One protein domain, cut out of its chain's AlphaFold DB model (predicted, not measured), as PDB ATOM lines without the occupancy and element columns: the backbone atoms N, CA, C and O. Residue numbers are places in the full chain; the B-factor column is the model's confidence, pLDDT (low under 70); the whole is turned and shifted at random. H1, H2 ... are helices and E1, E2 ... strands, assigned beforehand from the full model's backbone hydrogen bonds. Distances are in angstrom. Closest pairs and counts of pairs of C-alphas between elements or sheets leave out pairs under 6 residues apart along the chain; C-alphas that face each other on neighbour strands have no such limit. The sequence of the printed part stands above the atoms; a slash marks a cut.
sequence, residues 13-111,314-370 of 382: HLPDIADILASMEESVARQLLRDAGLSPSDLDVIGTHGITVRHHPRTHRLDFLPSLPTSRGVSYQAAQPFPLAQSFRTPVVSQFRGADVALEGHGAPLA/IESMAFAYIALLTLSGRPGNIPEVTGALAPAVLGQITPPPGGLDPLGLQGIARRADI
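What this domain is: This is residues 13 to 111 and 314 to 370 of the 382 residues of an uncharacterized protein of Leptospirillum ferrodiazotrophum (UniProt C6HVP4). Two short paired strands, E3 and E4, lie in the middle, with H2 and H4 packed on them and residues 46 to 47 paired beside E3; the long helix H1 runs past H2, and the hairpin of E1 and E2 leads out to a loop whose residues 63 to 68 stick out. H6 meets H4 away from the hairpin, and the short helices H3 and H5 sit among loops. The printed part has 156 residues, with six named helices and four named strands in the order H1 E1 E2 H2 E3 H3 H4 H5 E4 H6. The class is mixed, helices and strands, in two antiparallel two-stranded sheets, E1 - E2 and E3 - E4. The whole is compact, with a radius of gyration of the C-alphas of 16.6 A and spans of 54 by 38 by 29 A.

Where its parts are: H1, residues 13 to 35, begins at C-alpha 13 (61.470, -33.413, -25.906) and is 32.8 A long from first to last C-alpha. E1 holds residues 51 to 56, 14.5 A, and E2 residues 74 to 78, 12.8 A. H2 is residues 81 to 88, 10.9 A, E3 residues 92 to 94, and H3 residues 98 to 102. After the cut come H4, residues 314 to 327, 20.0 A, H5, residues 335 to 338, and E4, residues 348 to 350. H6, residues 358 to 370, is 19.7 A long and ends at C-alpha 370 (39.908, -29.152, -63.183).

How they stand to each other: H1 touches H2 with its residues 22 to 26 alone, at a shallow tilt of 27 degrees, the same way; the closest C-alphas, of Glu 26 and Leu 84, are 5.9 A apart. The closest C-alphas of H1 and E2, Ala 18 and Ala 78, are 5.2 A apart. E1 and E2 form an antiparallel hairpin at 173 degrees, with N 53 and O 76 at 2.9 A. E3 and E4 are antiparallel at 148 degrees, with N 350 and O 92 at 2.8 A. The closest C-alphas of H2 and E3 are those of Ala 85 and Val 92, 5.7 A, and of E3 and H4 those of Val 93 and Ala 323, 5.4 A. H4 touches H6 with its residues 324 to 327 alone, at a steep tilt of 52 degrees, opposite ways; the closest C-alphas, of Leu 327 and Leu 361, are 6.6 A apart. H3 and H5 are close but not clearly touching, with C-alphas 100 and 338 at 7.5 A, while H1 and H6 are apart. In H1, H2, H3 and H4 every O i to N i+4 pair is within hydrogen-bond range, in H6 6 of 9, and H5 is too short for one.

The domain as a whole: The two C-alphas farthest apart, of Gly 37 and Ser 67, are 56.7 A apart. Residues 112 to 313 are not printed, and C-alphas 111 and 314 are 8.3 A apart across this cut. The links H1 to E1 and E1 to E2 are long. Mean pLDDT of the printed part is 86.3; residues 58 to 66, 68 to 70 and 358 to 370 are under 70.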
ATOM      1  N   HIS A  13      60.750 -33.379 -24.636       85.38
ATOM      2  CA  HIS A  13      61.470 -33.413 -25.906       85.38
ATOM      3  C   HIS A  13      60.531 -33.336 -27.112       85.38
ATOM      4  O   HIS A  13      60.997 -33.173 -28.230       85.38
ATOM      5  N   LEU A  14      59.213 -33.464 -26.918       85.50
ATOM      6  CA  LEU A  14      58.257 -33.432 -28.027       85.50
ATOM      7  C   LEU A  14      58.270 -32.102 -28.799       85.50
ATOM      8  O   LEU A  14      58.246 -32.169 -30.027       85.50
ATOM      9  N   PRO A  15      58.338 -30.921 -28.149       86.31
ATOM     10  CA  PRO A  15      58.495 -29.659 -28.866       86.31
ATOM     11  C   PRO A  15      59.792 -29.605 -29.683       86.31
ATOM     12  O   PRO A  15      59.728 -29.268 -30.861       86.31
ATOM     13  N   ASP A  16      60.924 -30.019 -29.100       88.94
ATOM     14  CA  ASP A  16      62.228 -30.048 -29.781       88.94
ATOM     15  C   ASP A  16      62.207 -30.992 -30.992       88.94
ATOM     16  O   ASP A  16      62.687 -30.655 -32.071       88.94
ATOM     17  N   ILE A  17      61.602 -32.176 -30.841       87.44
ATOM     18  CA  ILE A  17      61.409 -33.128 -31.940       87.44
ATOM     19  C   ILE A  17      60.569 -32.481 -33.041       87.44
ATOM     20  O   ILE A  17      60.926 -32.574 -34.209       87.44
ATOM     21  N   ALA A  18      59.467 -31.817 -32.691       89.00
ATOM     22  CA  ALA A  18      58.595 -31.183 -33.672       89.00
ATOM     23  C   ALA A  18      59.285 -30.018 -34.415       89.00
ATOM     24  O   ALA A  18      59.027 -29.829 -35.603       89.00
ATOM     25  N   ASP A  19      60.182 -29.284 -33.752       89.06
ATOM     26  CA  ASP A  19      61.005 -28.225 -34.356       89.06
ATOM     27  C   ASP A  19      62.072 -28.782 -35.316       89.06
ATOM     28  O   ASP A  19      62.195 -28.340 -36.465       89.06
ATOM     29  N   ILE A  20      62.784 -29.835 -34.897       91.62
ATOM     30  CA  ILE A  20      63.737 -30.555 -35.757       91.62
ATOM     31  C   ILE A  20      63.019 -31.108 -36.993       91.62
ATOM     32  O   ILE A  20      63.515 -30.962 -38.112       91.62
ATOM     33  N   LEU A  21      61.836 -31.702 -36.810       91.75
ATOM     34  CA  LEU A  21      61.021 -32.205 -37.915       91.75
ATOM     35  C   LEU A  21      60.643 -31.094 -38.890       91.75
ATOM     36  O   LEU A  21      60.821 -31.280 -40.087       91.75
ATOM     37  N   ALA A  22      60.202 -29.932 -38.408       92.38
ATOM     38  CA  ALA A  22      59.876 -28.812 -39.286       92.38
ATOM     39  C   ALA A  22      61.088 -28.328 -40.096       92.38
ATOM     40  O   ALA A  22      60.959 -28.062 -41.290       92.38
ATOM     41  N   SER A  23      62.278 -28.289 -39.488       93.44
ATOM     42  CA  SER A  23      63.523 -27.955 -40.194       93.44
ATOM     43  C   SER A  23      63.860 -28.977 -41.289       93.44
ATOM     44  O   SER A  23      64.267 -28.610 -42.397       93.44
ATOM     45  N   MET A  24      63.666 -30.268 -41.009       94.38
ATOM     46  CA  MET A  24      63.866 -31.344 -41.986       94.38
ATOM     47  C   MET A  24      62.840 -31.273 -43.122       94.38
ATOM     48  O   MET A  24      63.218 -31.343 -44.293       94.38
ATOM     49  N   GLU A  25      61.561 -31.095 -42.791       94.25
ATOM     50  CA  GLU A  25      60.466 -30.944 -43.753       94.25
ATOM     51  C   GLU A  25      60.688 -29.728 -44.660       94.25
ATOM     52  O   GLU A  25      60.547 -29.842 -45.878       94.25
ATOM     53  N   GLU A  26      61.115 -28.587 -44.107       94.31
ATOM     54  CA  GLU A  26      61.462 -27.404 -44.894       94.31
ATOM     55  C   GLU A  26      62.601 -27.699 -45.876       94.31
ATOM     56  O   GLU A  26      62.494 -27.379 -47.063       94.31
ATOM     57  N   SER A  27      63.684 -28.328 -45.412       94.81
ATOM     58  CA  SER A  27      64.821 -28.675 -46.271       94.81
ATOM     59  C   SER A  27      64.400 -29.589 -47.426       94.81
ATOM     60  O   SER A  27      64.776 -29.346 -48.578       94.81
ATOM     61  N   VAL A  28      63.586 -30.609 -47.138       93.56
ATOM     62  CA  VAL A  28      63.058 -31.541 -48.145       93.56
ATOM     63  C   VAL A  28      62.137 -30.824 -49.128       93.56
ATOM     64  O   VAL A  28      62.308 -30.979 -50.335       93.56
ATOM     65  N   ALA A  29      61.213 -29.986 -48.654       93.50
ATOM     66  CA  ALA A  29      60.308 -29.233 -49.519       93.50
ATOM     67  C   ALA A  29      61.065 -28.241 -50.423       93.50
ATOM     68  O   ALA A  29      60.764 -28.134 -51.613       93.50
ATOM     69  N   ARG A  30      62.105 -27.567 -49.910       94.81
ATOM     70  CA  ARG A  30      62.972 -26.699 -50.728       94.81
ATOM     71  C   ARG A  30      63.727 -27.485 -51.796       94.81
ATOM     72  O   ARG A  30      63.881 -26.979 -52.905       94.81
ATOM     73  N   GLN A  31      64.222 -28.677 -51.469       95.44
ATOM     74  CA  GLN A  31      64.889 -29.544 -52.441       95.44
ATOM     75  C   GLN A  31      63.908 -30.014 -53.520       95.44
ATOM     76  O   GLN A  31      64.205 -29.859 -54.700       95.44
ATOM     77  N   LEU A  32      62.713 -30.465 -53.128       93.88
ATOM     78  CA  LEU A  32      61.668 -30.906 -54.052       93.88
ATOM     79  C   LEU A  32      61.263 -29.807 -55.042       93.88
ATOM     80  O   LEU A  32      61.164 -30.070 -56.236       93.88
ATOM     81  N   LEU A  33      61.069 -28.573 -54.565       94.69
ATOM     82  CA  LEU A  33      60.773 -27.435 -55.438       94.69
ATOM     83  C   LEU A  33      61.893 -27.190 -56.453       94.69
ATOM     84  O   LEU A  33      61.611 -27.031 -57.638       94.69
ATOM     85  N   ARG A  34      63.159 -27.209 -56.011       95.56
ATOM     86  CA  ARG A  34      64.310 -27.045 -56.914       95.56
ATOM     87  C   ARG A  34      64.358 -28.135 -57.977       95.56
ATOM     88  O   ARG A  34      64.523 -27.812 -59.148       95.56
ATOM     89  N   ASP A  35      64.186 -29.392 -57.577       95.38
ATOM     90  CA  ASP A  35      64.228 -30.538 -58.492       95.38
ATOM     91  C   ASP A  35      63.070 -30.509 -59.497       95.38
ATOM     92  O   ASP A  35      63.236 -30.911 -60.647       95.38
ATOM     93  N   ALA A  36      61.915 -29.978 -59.090       93.44
ATOM     94  CA  ALA A  36      60.759 -29.773 -59.956       93.44
ATOM     95  C   ALA A  36      60.847 -28.499 -60.821       93.44
ATOM     96  O   ALA A  36      59.973 -28.278 -61.658       93.44
ATOM     97  N   GLY A  37      61.859 -27.644 -60.626       95.88
ATOM     98  CA  GLY A  37      61.943 -26.336 -61.285       95.88
ATOM     99  C   GLY A  37      60.836 -25.363 -60.861       95.88
ATOM    100  O   GLY A  37      60.493 -24.460 -61.621       95.88
ATOM    101  N   LEU A  38      60.272 -25.556 -59.668       94.75
ATOM    102  CA  LEU A  38      59.194 -24.754 -59.098       94.75
ATOM    103  C   LEU A  38      59.721 -23.788 -58.034       94.75
ATOM    104  O   LEU A  38      60.780 -23.970 -57.425       94.75
ATOM    105  N   SER A  39      58.938 -22.754 -57.777       91.94
ATOM    106  CA  SER A  39      59.153 -21.756 -56.741       91.94
ATOM    107  C   SER A  39      58.118 -21.900 -55.619       91.94
ATOM    108  O   SER A  39      57.050 -22.474 -55.827       91.94
ATOM    109  N   PRO A  40      58.368 -21.347 -54.417       88.19
ATOM    110  CA  PRO A  40      57.360 -21.329 -53.356       88.19
ATOM    111  C   PRO A  40      56.028 -20.686 -53.771       88.19
ATOM    112  O   PRO A  40      54.980 -21.112 -53.304       88.19
ATOM    113  N   SER A  41      56.050 -19.703 -54.680       86.94
ATOM    114  CA  SER A  41      54.835 -19.068 -55.215       86.94
ATOM    115  C   SER A  41      53.983 -19.980 -56.098       86.94
ATOM    116  O   SER A  41      52.831 -19.640 -56.355       86.94
ATOM    117  N   ASP A  42      54.516 -21.120 -56.538       88.94
ATOM    118  CA  ASP A  42      53.761 -22.126 -57.292       88.94
ATOM    119  C   ASP A  42      52.984 -23.081 -56.368       88.94
ATOM    120  O   ASP A  42      52.211 -23.914 -56.842       88.94
ATOM    121  N   LEU A  43      53.178 -22.986 -55.045       89.88
ATOM    122  CA  LEU A  43      52.485 -23.821 -54.069       89.88
ATOM    123  C   LEU A  43      51.175 -23.184 -53.607       89.88
ATOM    124  O   LEU A  43      51.165 -22.158 -52.926       89.88
ATOM    125  N   ASP A  44      50.073 -23.880 -53.876       89.00
ATOM    126  CA  ASP A  44      48.751 -23.543 -53.344       89.00
ATOM    127  C   ASP A  44      48.592 -23.962 -51.870       89.00
ATOM    128  O   ASP A  44      47.952 -23.266 -51.082       89.00
ATOM    129  N   VAL A  45      49.159 -25.114 -51.490       92.44
ATOM    130  CA  VAL A  45      49.046 -25.692 -50.144       92.44
ATOM    131  C   VAL A  45      50.183 -26.666 -49.853       92.44
ATOM    132  O   VAL A  45      50.656 -27.364 -50.749       92.44
ATOM    133  N   ILE A  46      50.582 -26.761 -48.586       94.56
ATOM    134  CA  ILE A  46      51.463 -27.817 -48.078       94.56
ATOM    135  C   ILE A  46      50.664 -28.701 -47.120       94.56
ATOM    136  O   ILE A  46      50.036 -28.202 -46.191       94.56
ATOM    137  N   GLY A  47      50.697 -30.016 -47.321       95.88
ATOM    138  CA  GLY A  47      50.167 -30.983 -46.360       95.88
ATOM    139  C   GLY A  47      51.296 -31.623 -45.561       95.88
ATOM    140  O   GLY A  47      52.134 -32.297 -46.152       95.88
ATOM    141  N   THR A  48      51.310 -31.458 -44.237       95.19
ATOM    142  CA  THR A  48      52.255 -32.154 -43.348       95.19
ATOM    143  C   THR A  48      51.504 -33.021 -42.348       95.19
ATOM    144  O   THR A  48      50.699 -32.546 -41.544       95.19
ATOM    145  N   HIS A  49      51.722 -34.333 -42.418       93.81
ATOM    146  CA  HIS A  49      51.149 -35.252 -41.440       93.81
ATOM    147  C   HIS A  49      51.851 -35.124 -40.082       93.81
ATOM    148  O   HIS A  49      51.210 -35.326 -39.053       93.81
ATOM    149  N   GLY A  50      53.144 -34.784 -40.074       91.56
ATOM    150  CA  GLY A  50      54.016 -34.907 -38.912       91.56
ATOM    151  C   GLY A  50      54.300 -36.363 -38.536       91.56
ATOM    152  O   GLY A  50      54.042 -37.299 -39.300       91.56
ATOM    153  N   ILE A  51      54.802 -36.572 -37.320       89.06
ATOM    154  CA  ILE A  51      55.062 -37.911 -36.775       89.06
ATOM    155  C   ILE A  51      54.004 -38.269 -35.741       89.06
ATOM    156  O   ILE A  51      53.783 -37.532 -34.781       89.06
ATOM    157  N   THR A  52      53.369 -39.431 -35.898       87.38
ATOM    158  CA  THR A  52      52.457 -39.965 -34.881       87.38
ATOM    159  C   THR A  52      53.230 -40.258 -33.599       87.38
ATOM    160  O   THR A  52      54.046 -41.172 -33.554       87.38
ATOM    161  N   VAL A  53      52.933 -39.506 -32.543       85.69
ATOM    162  CA  VAL A  53      53.459 -39.749 -31.193       85.69
ATOM    163  C   VAL A  53      52.528 -40.687 -30.434       85.69
ATOM    164  O   VAL A  53      52.973 -41.541 -29.671       85.69
ATOM    165  N   ARG A  54      51.215 -40.517 -30.629       80.56
ATOM    166  CA  ARG A  54      50.198 -41.335 -29.973       80.56
ATOM    167  C   ARG A  54      48.947 -41.454 -30.830       80.56
ATOM    168  O   ARG A  54      48.494 -40.469 -31.416       80.56
ATOM    169  N   HIS A  55      48.368 -42.649 -30.867       79.00
ATOM    170  CA  HIS A  55      47.116 -42.917 -31.559       79.00
ATOM    171  C   HIS A  55      46.300 -43.950 -30.786       79.00
ATOM    172  O   HIS A  55      46.690 -45.105 -30.678       79.00
ATOM    173  N   HIS A  56      45.182 -43.509 -30.222       77.44
ATOM    174  CA  HIS A  56      44.213 -44.354 -29.544       77.44
ATOM    175  C   HIS A  56      42.809 -43.924 -29.956       77.44
ATOM    176  O   HIS A  56      42.356 -42.864 -29.513       77.44
ATOM    177  N   PRO A  57      42.103 -44.708 -30.777       71.00
ATOM    178  CA  PRO A  57      40.701 -44.447 -31.070       71.00
ATOM    179  C   PRO A  57      39.828 -44.577 -29.805       71.00
ATOM    180  O   PRO A  57      40.292 -44.977 -28.732       71.00
ATOM    181  N   ARG A  58      38.546 -44.204 -29.908       68.62
ATOM    182  CA  ARG A  58      37.584 -44.110 -28.783       68.62
ATOM    183  C   ARG A  58      37.366 -45.399 -27.977       68.62
ATOM    184  O   ARG A  58      36.793 -45.354 -26.893       68.62
ATOM    185  N   THR A  59      37.852 -46.534 -28.462       60.59
ATOM    186  CA  THR A  59      37.784 -47.836 -27.786       60.59
ATOM    187  C   THR A  59      38.795 -47.991 -26.639       60.59
ATOM    188  O   THR A  59      38.700 -48.944 -25.868       60.59
ATOM    189  N   HIS A  60      39.741 -47.057 -26.469       58.19
ATOM    190  CA  HIS A  60      40.801 -47.160 -25.462       58.19
ATOM    191  C   HIS A  60      40.380 -46.644 -24.069       58.19
ATOM    192  O   HIS A  60      39.861 -45.531 -23.920       58.19
ATOM    193  N   ARG A  61      40.671 -47.422 -23.017       59.44
ATOM    194  CA  ARG A  61      40.563 -46.988 -21.610       59.44
ATOM    195  C   ARG A  61      41.782 -46.158 -21.215       59.44
ATOM    196  O   ARG A  61      42.885 -46.426 -21.665       59.44
ATOM    197  N   LEU A  62      41.618 -45.125 -20.397       63.34
ATOM    198  CA  LEU A  62      42.766 -44.343 -19.935       63.34
ATOM    199  C   LEU A  62      43.533 -45.142 -18.872       63.34
ATOM    200  O   LEU A  62      43.090 -45.212 -17.729       63.34
ATOM    201  N   ASP A  63      44.685 -45.714 -19.235       63.47
ATOM    202  CA  ASP A  63      45.478 -46.579 -18.338       63.47
ATOM    203  C   ASP A  63      45.857 -45.896 -17.016       63.47
ATOM    204  O   ASP A  63      45.925 -46.530 -15.968       63.47
ATOM    205  N   PHE A  64      46.087 -44.581 -17.058       67.50
ATOM    206  CA  PHE A  64      46.507 -43.781 -15.907       67.50
ATOM    207  C   PHE A  64      45.335 -43.227 -15.078       67.50
ATOM    208  O   PHE A  64      45.555 -42.742 -13.971       67.50
ATOM    209  N   LEU A  65      44.100 -43.291 -15.594       65.69
ATOM    210  CA  LEU A  65      42.875 -42.841 -14.918       65.69
ATOM    211  C   LEU A  65      41.703 -43.782 -15.257       65.69
ATOM    212  O   LEU A  65      40.768 -43.385 -15.957       65.69
ATOM    213  N   PRO A  66      41.716 -45.029 -14.749       62.62
ATOM    214  CA  PRO A  66      40.709 -46.042 -15.078       62.62
ATOM    215  C   PRO A  66      39.294 -45.708 -14.572       62.62
ATOM    216  O   PRO A  66      38.334 -46.362 -14.971       62.62
ATOM    217  N   SER A  67      39.155 -44.707 -13.696       70.06
ATOM    218  CA  SER A  67      37.879 -44.223 -13.156       70.06
ATOM    219  C   SER A  67      37.129 -43.258 -14.081       70.06
ATOM    220  O   SER A  67      35.954 -42.987 -13.836       70.06
ATOM    221  N   LEU A  68      37.771 -42.728 -15.128       61.66
ATOM    222  CA  LEU A  68      37.100 -41.898 -16.127       61.66
ATOM    223  C   LEU A  68      36.417 -42.774 -17.192       61.66
ATOM    224  O   LEU A  68      36.935 -43.842 -17.533       61.66
ATOM    225  N   PRO A  69      35.264 -42.338 -17.745       59.88
ATOM    226  CA  PRO A  69      34.638 -43.016 -18.876       59.88
ATOM    227  C   PRO A  69      35.593 -43.105 -20.078       59.88
ATOM    228  O   PRO A  69      36.628 -42.436 -20.127       59.88
ATOM    229  N   THR A  70      35.238 -43.958 -21.043       63.62
ATOM    230  CA  THR A  70      35.999 -44.213 -22.275       63.62
ATOM    231  C   THR A  70      36.532 -42.925 -22.907       63.62
ATOM    232  O   THR A  70      35.846 -41.901 -22.970       63.62
ATOM    233  N   SER A  71      37.796 -42.968 -23.341       70.44
ATOM    234  CA  SER A  71      38.476 -41.835 -23.969       70.44
ATOM    235  C   SER A  71      37.654 -41.294 -25.143       70.44
ATOM    236  O   SER A  71      37.055 -42.060 -25.894       70.44
ATOM    237  N   ARG A  72      37.693 -39.976 -25.383       73.25
ATOM    238  CA  ARG A  72      37.125 -39.376 -26.608       73.25
ATOM    239  C   ARG A  72      37.912 -39.723 -27.879       73.25
ATOM    240  O   ARG A  72      37.551 -39.238 -28.945       73.25
ATOM    241  N   GLY A  73      38.922 -40.583 -27.766       78.19
ATOM    242  CA  GLY A  73      39.904 -40.844 -28.801       78.19
ATOM    243  C   GLY A  73      40.966 -39.750 -28.779       78.19
ATOM    244  O   GLY A  73      40.673 -38.574 -28.568       78.19
ATOM    245  N   VAL A  74      42.224 -40.136 -28.951       80.69
ATOM    246  CA  VAL A  74      43.339 -39.203 -29.074       80.69
ATOM    247  C   VAL A  74      44.227 -39.640 -30.220       80.69
ATOM    248  O   VAL A  74      44.700 -40.772 -30.282       80.69
ATOM    249  N   SER A  75      44.490 -38.717 -31.130       85.94
ATOM    250  CA  SER A  75      45.554 -38.869 -32.102       85.94
ATOM    251  C   SER A  75      46.380 -37.600 -32.076       85.94
ATOM    252  O   SER A  75      45.845 -36.514 -32.272       85.94
ATOM    253  N   TYR A  76      47.659 -37.747 -31.755       88.69
ATOM    254  CA  TYR A  76      48.591 -36.638 -31.656       88.69
ATOM    255  C   TYR A  76      49.748 -36.872 -32.616       88.69
ATOM    256  O   TYR A  76      50.501 -37.846 -32.486       88.69
ATOM    257  N   GLN A  77      49.854 -35.978 -33.596       91.19
ATOM    258  CA  GLN A  77      50.987 -35.897 -34.499       91.19
ATOM    259  C   GLN A  77      51.863 -34.721 -34.064       91.19
ATOM    260  O   GLN A  77      51.381 -33.592 -33.959       91.19
ATOM    261  N   ALA A  78      53.143 -34.980 -33.801       91.81
ATOM    262  CA  ALA A  78      54.128 -33.926 -33.616       91.81
ATOM    263  C   ALA A  78      54.409 -33.283 -34.979       91.81
ATOM    264  O   ALA A  78      54.947 -33.932 -35.876       91.81
ATOM    265  N   ALA A  79      54.008 -32.023 -35.118       90.44
ATOM    266  CA  ALA A  79      54.251 -31.179 -36.278       90.44
ATOM    267  C   ALA A  79      54.353 -29.719 -35.812       90.44
ATOM    268  O   ALA A  79      53.599 -29.306 -34.927       90.44
ATOM    269  N   GLN A  80      55.244 -28.940 -36.425       93.56
ATOM    270  CA  GLN A  80      55.300 -27.483 -36.280       93.56
ATOM    271  C   GLN A  80      55.058 -26.854 -37.660       93.56
ATOM    272  O   GLN A  80      55.986 -26.746 -38.457       93.56
ATOM    273  N   PRO A  81      53.811 -26.469 -37.993       95.00
ATOM    274  CA  PRO A  81      53.475 -26.002 -39.340       95.00
ATOM    275  C   PRO A  81      53.883 -24.546 -39.617       95.00
ATOM    276  O   PRO A  81      54.027 -24.168 -40.778       95.00
ATOM    277  N   PHE A  82      54.077 -23.712 -38.586       94.44
ATOM    278  CA  PHE A  82      54.408 -22.289 -38.756       94.44
ATOM    279  C   PHE A  82      55.736 -22.033 -39.487       94.44
ATOM    280  O   PHE A  82      55.726 -21.185 -40.382       94.44
ATOM    281  N   PRO A  83      56.847 -22.742 -39.185       93.12
ATOM    282  CA  PRO A  83      58.081 -22.620 -39.958       93.12
ATOM    283  C   PRO A  83      57.865 -22.839 -41.457       93.12
ATOM    284  O   PRO A  83      58.239 -21.982 -42.253       93.12
ATOM    285  N   LEU A  84      57.156 -23.904 -41.854       94.25
ATOM    286  CA  LEU A  84      56.834 -24.153 -43.262       94.25
ATOM    287  C   LEU A  84      55.959 -23.030 -43.840       94.25
ATOM    288  O   LEU A  84      56.262 -22.491 -44.906       94.25
ATOM    289  N   ALA A  85      54.904 -22.627 -43.126       94.50
ATOM    290  CA  ALA A  85      53.992 -21.584 -43.591       94.50
ATOM    291  C   ALA A  85      54.722 -20.248 -43.816       94.50
ATOM    292  O   ALA A  85      54.490 -19.559 -44.811       94.50
ATOM    293  N   GLN A  86      55.654 -19.894 -42.930       93.25
ATOM    294  CA  GLN A  86      56.518 -18.725 -43.077       93.25
ATOM    295  C   GLN A  86      57.489 -18.875 -44.253       93.25
ATOM    296  O   GLN A  86      57.594 -17.970 -45.086       93.25
ATOM    297  N   SER A  87      58.197 -20.000 -44.315       92.50
ATOM    298  CA  SER A  87      59.291 -20.250 -45.254       92.50
ATOM    299  C   SER A  87      58.845 -20.321 -46.710       92.50
ATOM    300  O   SER A  87      59.608 -19.915 -47.593       92.50
ATOM    301  N   PHE A  88      57.621 -20.793 -46.955       92.88
ATOM    302  CA  PHE A  88      57.042 -20.901 -48.296       92.88
ATOM    303  C   PHE A  88      55.979 -19.839 -48.598       92.88
ATOM    304  O   PHE A  88      55.637 -19.656 -49.758       92.88
ATOM    305  N   ARG A  89      55.507 -19.085 -47.589       91.69
ATOM    306  CA  ARG A  89      54.372 -18.143 -47.703       91.69
ATOM    307  C   ARG A  89      53.095 -18.811 -48.228       91.69
ATOM    308  O   ARG A  89      52.293 -18.183 -48.913       91.69
ATOM    309  N   THR A  90      52.897 -20.067 -47.845       91.19
ATOM    310  CA  THR A  90      51.812 -20.938 -48.308       91.19
ATOM    311  C   THR A  90      51.054 -21.474 -47.092       91.19
ATOM    312  O   THR A  90      51.686 -21.758 -46.071       91.19
ATOM    313  N   PRO A  91      49.718 -21.630 -47.148       93.62
ATOM    314  CA  PRO A  91      48.985 -22.319 -46.093       93.62
ATOM    315  C   PRO A  91      49.488 -23.752 -45.892       93.62
ATOM    316  O   PRO A  91      49.703 -24.497 -46.851       93.62
ATOM    317  N   VAL A  92      49.609 -24.152 -44.629       95.69
ATOM    318  CA  VAL A  92      49.987 -25.517 -44.249       95.69
ATOM    319  C   VAL A  92      48.796 -26.199 -43.593       95.69
ATOM    320  O   VAL A  92      48.252 -25.688 -42.615       95.69
ATOM    321  N   VAL A  93      48.398 -27.362 -44.099       96.88
ATOM    322  CA  VAL A  93      47.409 -28.231 -43.458       96.88
ATOM    323  C   VAL A  93      48.137 -29.324 -42.684       96.88
ATOM    324  O   VAL A  93      49.005 -30.006 -43.226       96.88
ATOM    325  N   SER A  94      47.776 -29.492 -41.415       96.44
ATOM    326  CA  SER A  94      48.325 -30.524 -40.525       96.44
ATOM    327  C   SER A  94      47.227 -31.194 -39.694       96.44
ATOM    328  O   SER A  94      46.054 -30.881 -39.874       96.44
ATOM    329  N   GLN A  95      47.568 -32.124 -38.793       94.81
ATOM    330  CA  GLN A  95      46.617 -32.752 -37.850       94.81
ATOM    331  C   GLN A  95      45.396 -33.413 -38.525       94.81
ATOM    332  O   GLN A  95      44.254 -33.289 -38.077       94.81
ATOM    333  N   PHE A  96      45.626 -34.135 -39.627       96.50
ATOM    334  CA  PHE A  96      44.567 -34.699 -40.477       96.50
ATOM    335  C   PHE A  96      43.596 -35.650 -39.760       96.50
ATOM    336  O   PHE A  96      42.450 -35.786 -40.175       96.50
ATOM    337  N   ARG A  97      44.021 -36.300 -38.673       93.81
ATOM    338  CA  ARG A  97      43.238 -37.355 -38.008       93.81
ATOM    339  C   ARG A  97      42.150 -36.822 -37.075       93.81
ATOM    340  O   ARG A  97      41.222 -37.552 -36.747       93.81
ATOM    341  N   GLY A  98      42.257 -35.563 -36.640       91.56
ATOM    342  CA  GLY A  98      41.461 -35.030 -35.531       91.56
ATOM    343  C   GLY A  98      39.951 -35.018 -35.779       91.56
ATOM    344  O   GLY A  98      39.192 -35.453 -34.917       91.56
ATOM    345  N   ALA A  99      39.512 -34.548 -36.951       94.19
ATOM    346  CA  ALA A  99      38.087 -34.443 -37.271       94.19
ATOM    347  C   ALA A  99      37.408 -35.816 -37.427       94.19
ATOM    348  O   ALA A  99      36.283 -35.993 -36.971       94.19
ATOM    349  N   ASP A 100      38.108 -36.793 -38.006       93.94
ATOM    350  CA  ASP A 100      37.611 -38.165 -38.135       93.94
ATOM    351  C   ASP A 100      37.401 -38.816 -36.757       93.94
ATOM    352  O   ASP A 100      36.317 -39.315 -36.466       93.94
ATOM    353  N   VAL A 101      38.389 -38.689 -35.860       90.69
ATOM    354  CA  VAL A 101      38.292 -39.178 -34.471       90.69
ATOM    355  C   VAL A 101      37.180 -38.471 -33.691       90.69
ATOM    356  O   VAL A 101      36.475 -39.098 -32.895       90.69
ATOM    357  N   ALA A 102      36.984 -37.169 -33.921       90.50
ATOM    358  CA  ALA A 102      35.895 -36.412 -33.305       90.50
ATOM    359  C   ALA A 102      34.506 -36.918 -33.735       90.50
ATOM    360  O   ALA A 102      33.559 -36.814 -32.954       90.50
ATOM    361  N   LEU A 103      34.401 -37.500 -34.933       91.56
ATOM    362  CA  LEU A 103      33.210 -38.176 -35.452       91.56
ATOM    363  C   LEU A 103      33.226 -39.688 -35.206       91.56
ATOM    364  O   LEU A 103      32.607 -40.440 -35.950       91.56
ATOM    365  N   GLU A 104      33.911 -40.132 -34.155       88.31
ATOM    366  CA  GLU A 104      33.956 -41.531 -33.706       88.31
ATOM    367  C   GLU A 104      34.708 -42.499 -34.621       88.31
ATOM    368  O   GLU A 104      34.809 -43.681 -34.300       88.31
ATOM    369  N   GLY A 105      35.322 -41.989 -35.688       87.50
ATOM    370  CA  GLY A 105      36.207 -42.769 -36.530       87.50
ATOM    371  C   GLY A 105      37.521 -43.109 -35.836       87.50
ATOM    372  O   GLY A 105      37.906 -42.557 -34.798       87.50
ATOM    373  N   HIS A 106      38.241 -44.050 -36.426       84.88
ATOM    374  CA  HIS A 106      39.543 -44.468 -35.942       84.88
ATOM    375  C   HIS A 106      40.628 -43.430 -36.239       84.88
ATOM    376  O   HIS A 106      41.640 -43.425 -35.553       84.88
ATOM    377  N   GLY A 107      40.447 -42.535 -37.214       87.38
ATOM    378  CA  GLY A 107      41.468 -41.598 -37.689       87.38
ATOM    379  C   GLY A 107      42.511 -42.237 -38.609       87.38
ATOM    380  O   GLY A 107      43.532 -41.607 -38.898       87.38
ATOM    381  N   ALA A 108      42.301 -43.483 -39.036       85.31
ATOM    382  CA  ALA A 108      43.187 -44.266 -39.890       85.31
ATOM    383  C   ALA A 108      42.428 -45.446 -40.537       85.31
ATOM    384  O   ALA A 108      41.479 -45.932 -39.923       85.31
ATOM    385  N   PRO A 109      42.886 -45.956 -41.697       88.19
ATOM    386  CA  PRO A 109      43.816 -45.316 -42.635       88.19
ATOM    387  C   PRO A 109      43.141 -44.168 -43.418       88.19
ATOM    388  O   PRO A 109      41.969 -44.253 -43.763       88.19
ATOM    389  N   LEU A 110      43.880 -43.087 -43.721       91.75
ATOM    390  CA  LEU A 110      43.348 -41.915 -44.456       91.75
ATOM    391  C   LEU A 110      43.688 -41.904 -45.957       91.75
ATOM    392  O   LEU A 110      42.934 -41.360 -46.757       91.75
ATOM    393  N   ALA A 111      44.782 -42.556 -46.359       93.69
ATOM    394  CA  ALA A 111      45.182 -42.686 -47.762       93.69
ATOM    395  C   ALA A 111      44.135 -43.324 -48.714       93.69
ATOM    396  O   ALA A 111      44.152 -42.972 -49.897       93.69
ATOM    397  N   ILE A 314      53.192 -42.234 -52.974       92.69
ATOM    398  CA  ILE A 314      51.728 -42.353 -52.850       92.69
ATOM    399  C   ILE A 314      51.205 -41.792 -51.522       92.69
ATOM    400  O   ILE A 314      50.257 -41.012 -51.533       92.69
ATOM    401  N   GLU A 315      51.821 -42.132 -50.386       91.31
ATOM    402  CA  GLU A 315      51.368 -41.635 -49.079       91.31
ATOM    403  C   GLU A 315      51.550 -40.115 -48.942       91.31
ATOM    404  O   GLU A 315      50.637 -39.420 -48.497       91.31
ATOM    405  N   SER A 316      52.690 -39.566 -49.375       92.44
ATOM    406  CA  SER A 316      52.927 -38.115 -49.362       92.44
ATOM    407  C   SER A 316      51.958 -37.376 -50.290       92.44
ATOM    408  O   SER A 316      51.405 -36.340 -49.915       92.44
ATOM    409  N   MET A 317      51.690 -37.936 -51.471       94.38
ATOM    410  CA  MET A 317      50.693 -37.421 -52.410       94.38
ATOM    411  C   MET A 317      49.279 -37.490 -51.820       94.38
ATOM    412  O   MET A 317      48.506 -36.555 -52.011       94.38
ATOM    413  N   ALA A 318      48.954 -38.524 -51.038       94.56
ATOM    414  CA  ALA A 318      47.671 -38.622 -50.348       94.56
ATOM    415  C   ALA A 318      47.476 -37.484 -49.335       94.56
ATOM    416  O   ALA A 318      46.395 -36.900 -49.282       94.56
ATOM    417  N   PHE A 319      48.504 -37.105 -48.571       95.88
ATOM    418  CA  PHE A 319      48.402 -35.967 -47.647       95.88
ATOM    419  C   PHE A 319      48.354 -34.614 -48.359       95.88
ATOM    420  O   PHE A 319      47.616 -33.733 -47.918       95.88
ATOM    421  N   ALA A 320      49.061 -34.453 -49.482       94.69
ATOM    422  CA  ALA A 320      48.902 -33.277 -50.340       94.69
ATOM    423  C   ALA A 320      47.469 -33.182 -50.902       94.69
ATOM    424  O   ALA A 320      46.857 -32.114 -50.878       94.69
ATOM    425  N   TYR A 321      46.898 -34.312 -51.327       94.12
ATOM    426  CA  TYR A 321      45.518 -34.397 -51.797       94.12
ATOM    427  C   TYR A 321      44.508 -34.062 -50.694       94.12
ATOM    428  O   TYR A 321      43.611 -33.250 -50.909       94.12
ATOM    429  N   ILE A 322      44.671 -34.616 -49.488       95.88
ATOM    430  CA  ILE A 322      43.800 -34.294 -48.351       95.88
ATOM    431  C   ILE A 322      43.921 -32.810 -47.984       95.88
ATOM    432  O   ILE A 322      42.898 -32.176 -47.755       95.88
ATOM    433  N   ALA A 323      45.122 -32.223 -48.000       95.25
ATOM    434  CA  ALA A 323      45.305 -30.789 -47.762       95.25
ATOM    435  C   ALA A 323      44.556 -29.920 -48.789       95.25
ATOM    436  O   ALA A 323      43.925 -28.925 -48.427       95.25
ATOM    437  N   LEU A 324      44.563 -30.324 -50.062       92.50
ATOM    438  CA  LEU A 324      43.775 -29.669 -51.106       92.50
ATOM    439  C   LEU A 324      42.265 -29.802 -50.859       92.50
ATOM    440  O   LEU A 324      41.525 -28.826 -51.028       92.50
ATOM    441  N   LEU A 325      41.796 -30.980 -50.432       92.44
ATOM    442  CA  LEU A 325      40.398 -31.192 -50.044       92.44
ATOM    443  C   LEU A 325      40.013 -30.294 -48.865       92.44
ATOM    444  O   LEU A 325      38.954 -29.667 -48.917       92.44
ATOM    445  N   THR A 326      40.890 -30.147 -47.868       94.19
ATOM    446  CA  THR A 326      40.698 -29.245 -46.724       94.19
ATOM    447  C   THR A 326      40.467 -27.810 -47.170       94.19
ATOM    448  O   THR A 326      39.459 -27.210 -46.795       94.19
ATOM    449  N   LEU A 327      41.349 -27.264 -48.013       89.69
ATOM    450  CA  LEU A 327      41.190 -25.898 -48.529       89.69
ATOM    451  C   LEU A 327      39.952 -25.739 -49.417       89.69
ATOM    452  O   LEU A 327      39.370 -24.659 -49.480       89.69
ATOM    453  N   SER A 328      39.526 -26.818 -50.069       87.19
ATOM    454  CA  SER A 328      38.324 -26.841 -50.906       87.19
ATOM    455  C   SER A 328      37.033 -27.090 -50.115       87.19
ATOM    456  O   SER A 328      35.960 -27.168 -50.719       87.19
ATOM    457  N   GLY A 329      37.113 -27.255 -48.788       88.75
ATOM    458  CA  GLY A 329      35.971 -27.574 -47.927       88.75
ATOM    459  C   GLY A 329      35.347 -28.945 -48.207       88.75
ATOM    460  O   GLY A 329      34.146 -29.126 -48.001       88.75
ATOM    461  N   ARG A 330      36.131 -29.900 -48.720       91.06
ATOM    462  CA  ARG A 330      35.676 -31.248 -49.092       91.06
ATOM    463  C   ARG A 330      36.084 -32.288 -48.050       91.06
ATOM    464  O   ARG A 330      37.139 -32.143 -47.430       91.06
ATOM    465  N   PRO A 331      35.280 -33.350 -47.868       95.19
ATOM    466  CA  PRO A 331      35.642 -34.432 -46.968       95.19
ATOM    467  C   PRO A 331      36.946 -35.123 -47.369       95.19
ATOM    468  O   PRO A 331      37.153 -35.401 -48.546       95.19
ATOM    469  N   GLY A 332      37.792 -35.410 -46.381       95.12
ATOM    470  CA  GLY A 332      39.072 -36.106 -46.541       95.12
ATOM    471  C   GLY A 332      39.072 -37.555 -46.037       95.12
ATOM    472  O   GLY A 332      40.085 -38.232 -46.167       95.12
ATOM    473  N   ASN A 333      37.970 -38.032 -45.451       94.69
ATOM    474  CA  ASN A 333      37.806 -39.406 -44.971       94.69
ATOM    475  C   ASN A 333      36.769 -40.188 -45.797       94.69
ATOM    476  O   ASN A 333      35.999 -39.625 -46.580       94.69
ATOM    477  N   ILE A 334      36.753 -41.504 -45.592       93.88
ATOM    478  CA  ILE A 334      35.697 -42.408 -46.049       93.88
ATOM    479  C   ILE A 334      35.105 -43.048 -44.781       93.88
ATOM    480  O   ILE A 334      35.820 -43.819 -44.138       93.88
ATOM    481  N   PRO A 335      33.856 -42.724 -44.391       92.19
ATOM    482  CA  PRO A 335      33.208 -43.270 -43.191       92.19
ATOM    483  C   PRO A 335      33.271 -44.795 -43.088       92.19
ATOM    484  O   PRO A 335      33.587 -45.335 -42.032       92.19
ATOM    485  N   GLU A 336      33.060 -45.491 -44.203       90.19
ATOM    486  CA  GLU A 336      33.081 -46.953 -44.300       90.19
ATOM    487  C   GLU A 336      34.471 -47.551 -44.036       90.19
ATOM    488  O   GLU A 336      34.584 -48.719 -43.675       90.19
ATOM    489  N   VAL A 337      35.529 -46.748 -44.190       90.25
ATOM    490  CA  VAL A 337      36.913 -47.146 -43.903       90.25
ATOM    491  C   VAL A 337      37.264 -46.880 -42.448       90.25
ATOM    492  O   VAL A 337      37.787 -47.754 -41.765       90.25
ATOM    493  N   THR A 338      37.028 -45.657 -41.975       88.38
ATOM    494  CA  THR A 338      37.508 -45.235 -40.654       88.38
ATOM    495  C   THR A 338      36.533 -45.568 -39.531       88.38
ATOM    496  O   THR A 338      36.917 -45.515 -38.367       88.38
ATOM    497  N   GLY A 339      35.278 -45.894 -39.846       87.94
ATOM    498  CA  GLY A 339      34.198 -46.045 -38.871       87.94
ATOM    499  C   GLY A 339      33.614 -44.715 -38.386       87.94
ATOM    500  O   GLY A 339      32.841 -44.709 -37.432       87.94
ATOM    501  N   ALA A 340      33.981 -43.587 -39.005       91.31
ATOM    502  CA  ALA A 340      33.409 -42.292 -38.656       91.31
ATOM    503  C   ALA A 340      31.904 -42.244 -38.955       91.31
ATOM    504  O   ALA A 340      31.433 -42.808 -39.938       91.31
ATOM    505  N   LEU A 341      31.148 -41.501 -38.148       93.12
ATOM    506  CA  LEU A 341      29.696 -41.361 -38.306       93.12
ATOM    507  C   LEU A 341      29.286 -40.586 -39.567       93.12
ATOM    508  O   LEU A 341      28.144 -40.694 -40.010       93.12
ATOM    509  N   ALA A 342      30.180 -39.763 -40.116       95.31
ATOM    510  CA  ALA A 342      29.913 -38.958 -41.301       95.31
ATOM    511  C   ALA A 342      31.213 -38.544 -42.020       95.31
ATOM    512  O   ALA A 342      32.291 -38.538 -41.412       95.31
ATOM    513  N   PRO A 343      31.127 -38.147 -43.305       96.31
ATOM    514  CA  PRO A 343      32.236 -37.504 -43.996       96.31
ATOM    515  C   PRO A 343      32.642 -36.190 -43.308       96.31
ATOM    516  O   PRO A 343      31.786 -35.395 -42.917       96.31
ATOM    517  N   ALA A 344      33.944 -35.926 -43.211       95.81
ATOM    518  CA  ALA A 344      34.517 -34.757 -42.552       95.81
ATOM    519  C   ALA A 344      35.639 -34.115 -43.358       95.81
ATOM    520  O   ALA A 344      36.504 -34.790 -43.918       95.81
ATOM    521  N   VAL A 345      35.665 -32.783 -43.340       96.88
ATOM    522  CA  VAL A 345      36.848 -32.011 -43.725       96.88
ATOM    523  C   VAL A 345      37.938 -32.279 -42.688       96.88
ATOM    524  O   VAL A 345      37.714 -32.111 -41.490       96.88
ATOM    525  N   LEU A 346      39.101 -32.733 -43.148       96.94
ATOM    526  CA  LEU A 346      40.201 -33.136 -42.276       96.94
ATOM    527  C   LEU A 346      41.232 -32.020 -42.106       96.94
ATOM    528  O   LEU A 346      41.392 -31.175 -42.978       96.94
ATOM    529  N   GLY A 347      41.984 -32.067 -41.008       95.75
ATOM    530  CA  GLY A 347      43.143 -31.207 -40.775       95.75
ATOM    531  C   GLY A 347      42.851 -29.805 -40.233       95.75
ATOM    532  O   GLY A 347      41.711 -29.373 -40.086       95.75
ATOM    533  N   GLN A 348      43.931 -29.103 -39.902       95.62
ATOM    534  CA  GLN A 348      43.964 -27.738 -39.383       95.62
ATOM    535  C   GLN A 348      44.803 -26.863 -40.309       95.62
ATOM    536  O   GLN A 348      45.931 -27.227 -40.645       95.62
ATOM    537  N   ILE A 349      44.261 -25.709 -40.700       95.56
ATOM    538  CA  ILE A 349      44.936 -24.751 -41.580       95.56
ATOM    539  C   ILE A 349      45.770 -23.796 -40.728       95.56
ATOM    540  O   ILE A 349      45.234 -23.057 -39.904       95.56
ATOM    541  N   THR A 350      47.075 -23.781 -40.968       95.88
ATOM    542  CA  THR A 350      47.999 -22.776 -40.442       95.88
ATOM    543  C   THR A 350      48.226 -21.713 -41.514       95.88
ATOM    544  O   THR A 350      48.773 -22.033 -42.575       95.88
ATOM    545  N   PRO A 351      47.793 -20.461 -41.286       93.50
ATOM    546  CA  PRO A 351      48.047 -19.375 -42.219       93.50
ATOM    547  C   PRO A 351      49.540 -19.008 -42.217       93.50
ATOM    548  O   PRO A 351      50.186 -19.094 -41.167       93.50
ATOM    549  N   PRO A 352      50.107 -18.541 -43.344       91.94
ATOM    550  CA  PRO A 352      51.413 -17.897 -43.301       91.94
ATOM    551  C   PRO A 352      51.321 -16.611 -42.451       91.94
ATOM    552  O   PRO A 352      50.246 -16.009 -42.382       91.94
ATOM    553  N   PRO A 353      52.416 -16.127 -41.830       87.19
ATOM    554  CA  PRO A 353      52.384 -14.935 -40.970       87.19
ATOM    555  C   PRO A 353      51.836 -13.661 -41.637       87.19
ATOM    556  O   PRO A 353      51.346 -12.770 -40.953       87.19
ATOM    557  N   GLY A 354      51.892 -13.579 -42.972       84.00
ATOM    558  CA  GLY A 354      51.295 -12.493 -43.759       84.00
ATOM    559  C   GLY A 354      49.773 -12.580 -43.951       84.00
ATOM    560  O   GLY A 354      49.203 -11.685 -44.566       84.00
ATOM    561  N   GLY A 355      49.117 -13.623 -43.433       81.50
ATOM    562  CA  GLY A 355      47.684 -13.882 -43.590       81.50
ATOM    563  C   GLY A 355      47.339 -14.771 -44.792       81.50
ATOM    564  O   GLY A 355      48.156 -15.005 -45.677       81.50
ATOM    565  N   LEU A 356      46.109 -15.293 -44.811       78.81
ATOM    566  CA  LEU A 356      45.553 -16.006 -45.968       78.81
ATOM    567  C   LEU A 356      44.966 -14.995 -46.948       78.81
ATOM    568  O   LEU A 356      44.257 -14.091 -46.514       78.81
ATOM    569  N   ASP A 357      45.184 -15.194 -48.247       74.25
ATOM    570  CA  ASP A 357      44.398 -14.523 -49.282       74.25
ATOM    571  C   ASP A 357      43.056 -15.267 -49.465       74.25
ATOM    572  O   ASP A 357      43.037 -16.376 -50.017       74.25
ATOM    573  N   PRO A 358      41.915 -14.700 -49.024       65.75
ATOM    574  CA  PRO A 358      40.622 -15.372 -49.121       65.75
ATOM    575  C   PRO A 358      40.161 -15.575 -50.572       65.75
ATOM    576  O   PRO A 358      39.427 -16.527 -50.849       65.75
ATOM    577  N   LEU A 359      40.584 -14.711 -51.505       58.59
ATOM    578  CA  LEU A 359      40.280 -14.851 -52.935       58.59
ATOM    579  C   LEU A 359      41.131 -15.962 -53.560       58.59
ATOM    580  O   LEU A 359      40.617 -16.759 -54.349       58.59
ATOM    581  N   GLY A 360      42.393 -16.074 -53.139       66.38
ATOM    582  CA  GLY A 360      43.282 -17.185 -53.476       66.38
ATOM    583  C   GLY A 360      42.704 -18.546 -53.074       66.38
ATOM    584  O   GLY A 360      42.639 -19.451 -53.906       66.38
ATOM    585  N   LEU A 361      42.172 -18.671 -51.852       67.31
ATOM    586  CA  LEU A 361      41.529 -19.904 -51.365       67.31
ATOM    587  C   LEU A 361      40.315 -20.327 -52.213       67.31
ATOM    588  O   LEU A 361      40.162 -21.503 -52.544       67.31
ATOM    589  N   GLN A 362      39.472 -19.373 -52.623       63.81
ATOM    590  CA  GLN A 362      38.341 -19.658 -53.517       63.81
ATOM    591  C   GLN A 362      38.795 -20.072 -54.926       63.81
ATOM    592  O   GLN A 362      38.118 -20.866 -55.586       63.81
ATOM    593  N   GLY A 363      39.932 -19.547 -55.390       65.50
ATOM    594  CA  GLY A 363      40.563 -19.931 -56.653       65.50
ATOM    595  C   GLY A 363      41.120 -21.356 -56.633       65.50
ATOM    596  O   GLY A 363      40.939 -22.085 -57.609       65.50
ATOM    597  N   ILE A 364      41.714 -21.782 -55.513       68.75
ATOM    598  CA  ILE A 364      42.237 -23.145 -55.319       68.75
ATOM    599  C   ILE A 364      41.118 -24.175 -55.471       68.75
ATOM    600  O   ILE A 364      41.267 -25.116 -56.244       68.75
ATOM    601  N   ALA A 365      39.963 -23.964 -54.833       62.72
ATOM    602  CA  ALA A 365      38.824 -24.880 -54.943       62.72
ATOM    603  C   ALA A 365      38.337 -25.063 -56.396       62.72
ATOM    604  O   ALA A 365      37.927 -26.158 -56.776       62.72
ATOM    605  N   ARG A 366      38.412 -24.005 -57.219       62.19
ATOM    606  CA  ARG A 366      38.053 -24.058 -58.647       62.19
ATOM    607  C   ARG A 366      39.123 -24.734 -59.505       62.19
ATOM    608  O   ARG A 366      38.766 -25.440 -60.438       62.19
ATOM    609  N   ARG A 367      40.413 -24.519 -59.212       65.44
ATOM    610  CA  ARG A 367      41.530 -25.200 -59.898       65.44
ATOM    611  C   ARG A 367      41.572 -26.686 -59.571       65.44
ATOM    612  O   ARG A 367      41.832 -27.492 -60.458       65.44
ATOM    613  N   ALA A 368      41.275 -27.033 -58.320       61.53
ATOM    614  CA  ALA A 368      41.184 -28.403 -57.849       61.53
ATOM    615  C   ALA A 368      40.232 -29.197 -58.759       61.53
ATOM    616  O   ALA A 368      40.672 -30.188 -59.338       61.53
ATOM    617  N   ASP A 369      39.011 -28.683 -58.986       58.19
ATOM    618  CA  ASP A 369      37.952 -29.261 -59.843       58.19
ATOM    619  C   ASP A 369      38.365 -29.569 -61.295       58.19
ATOM    620  O   ASP A 369      37.693 -30.354 -61.959       58.19
ATOM    621  N   ILE A 370      39.453 -28.979 -61.796       53.03
ATOM    622  CA  ILE A 370      39.908 -29.152 -63.183       53.03
ATOM    623  C   ILE A 370      40.891 -30.325 -63.323       53.03
ATOM    624  O   ILE A 370      40.966 -30.937 -64.387       53.03
TER     625      ILE A 370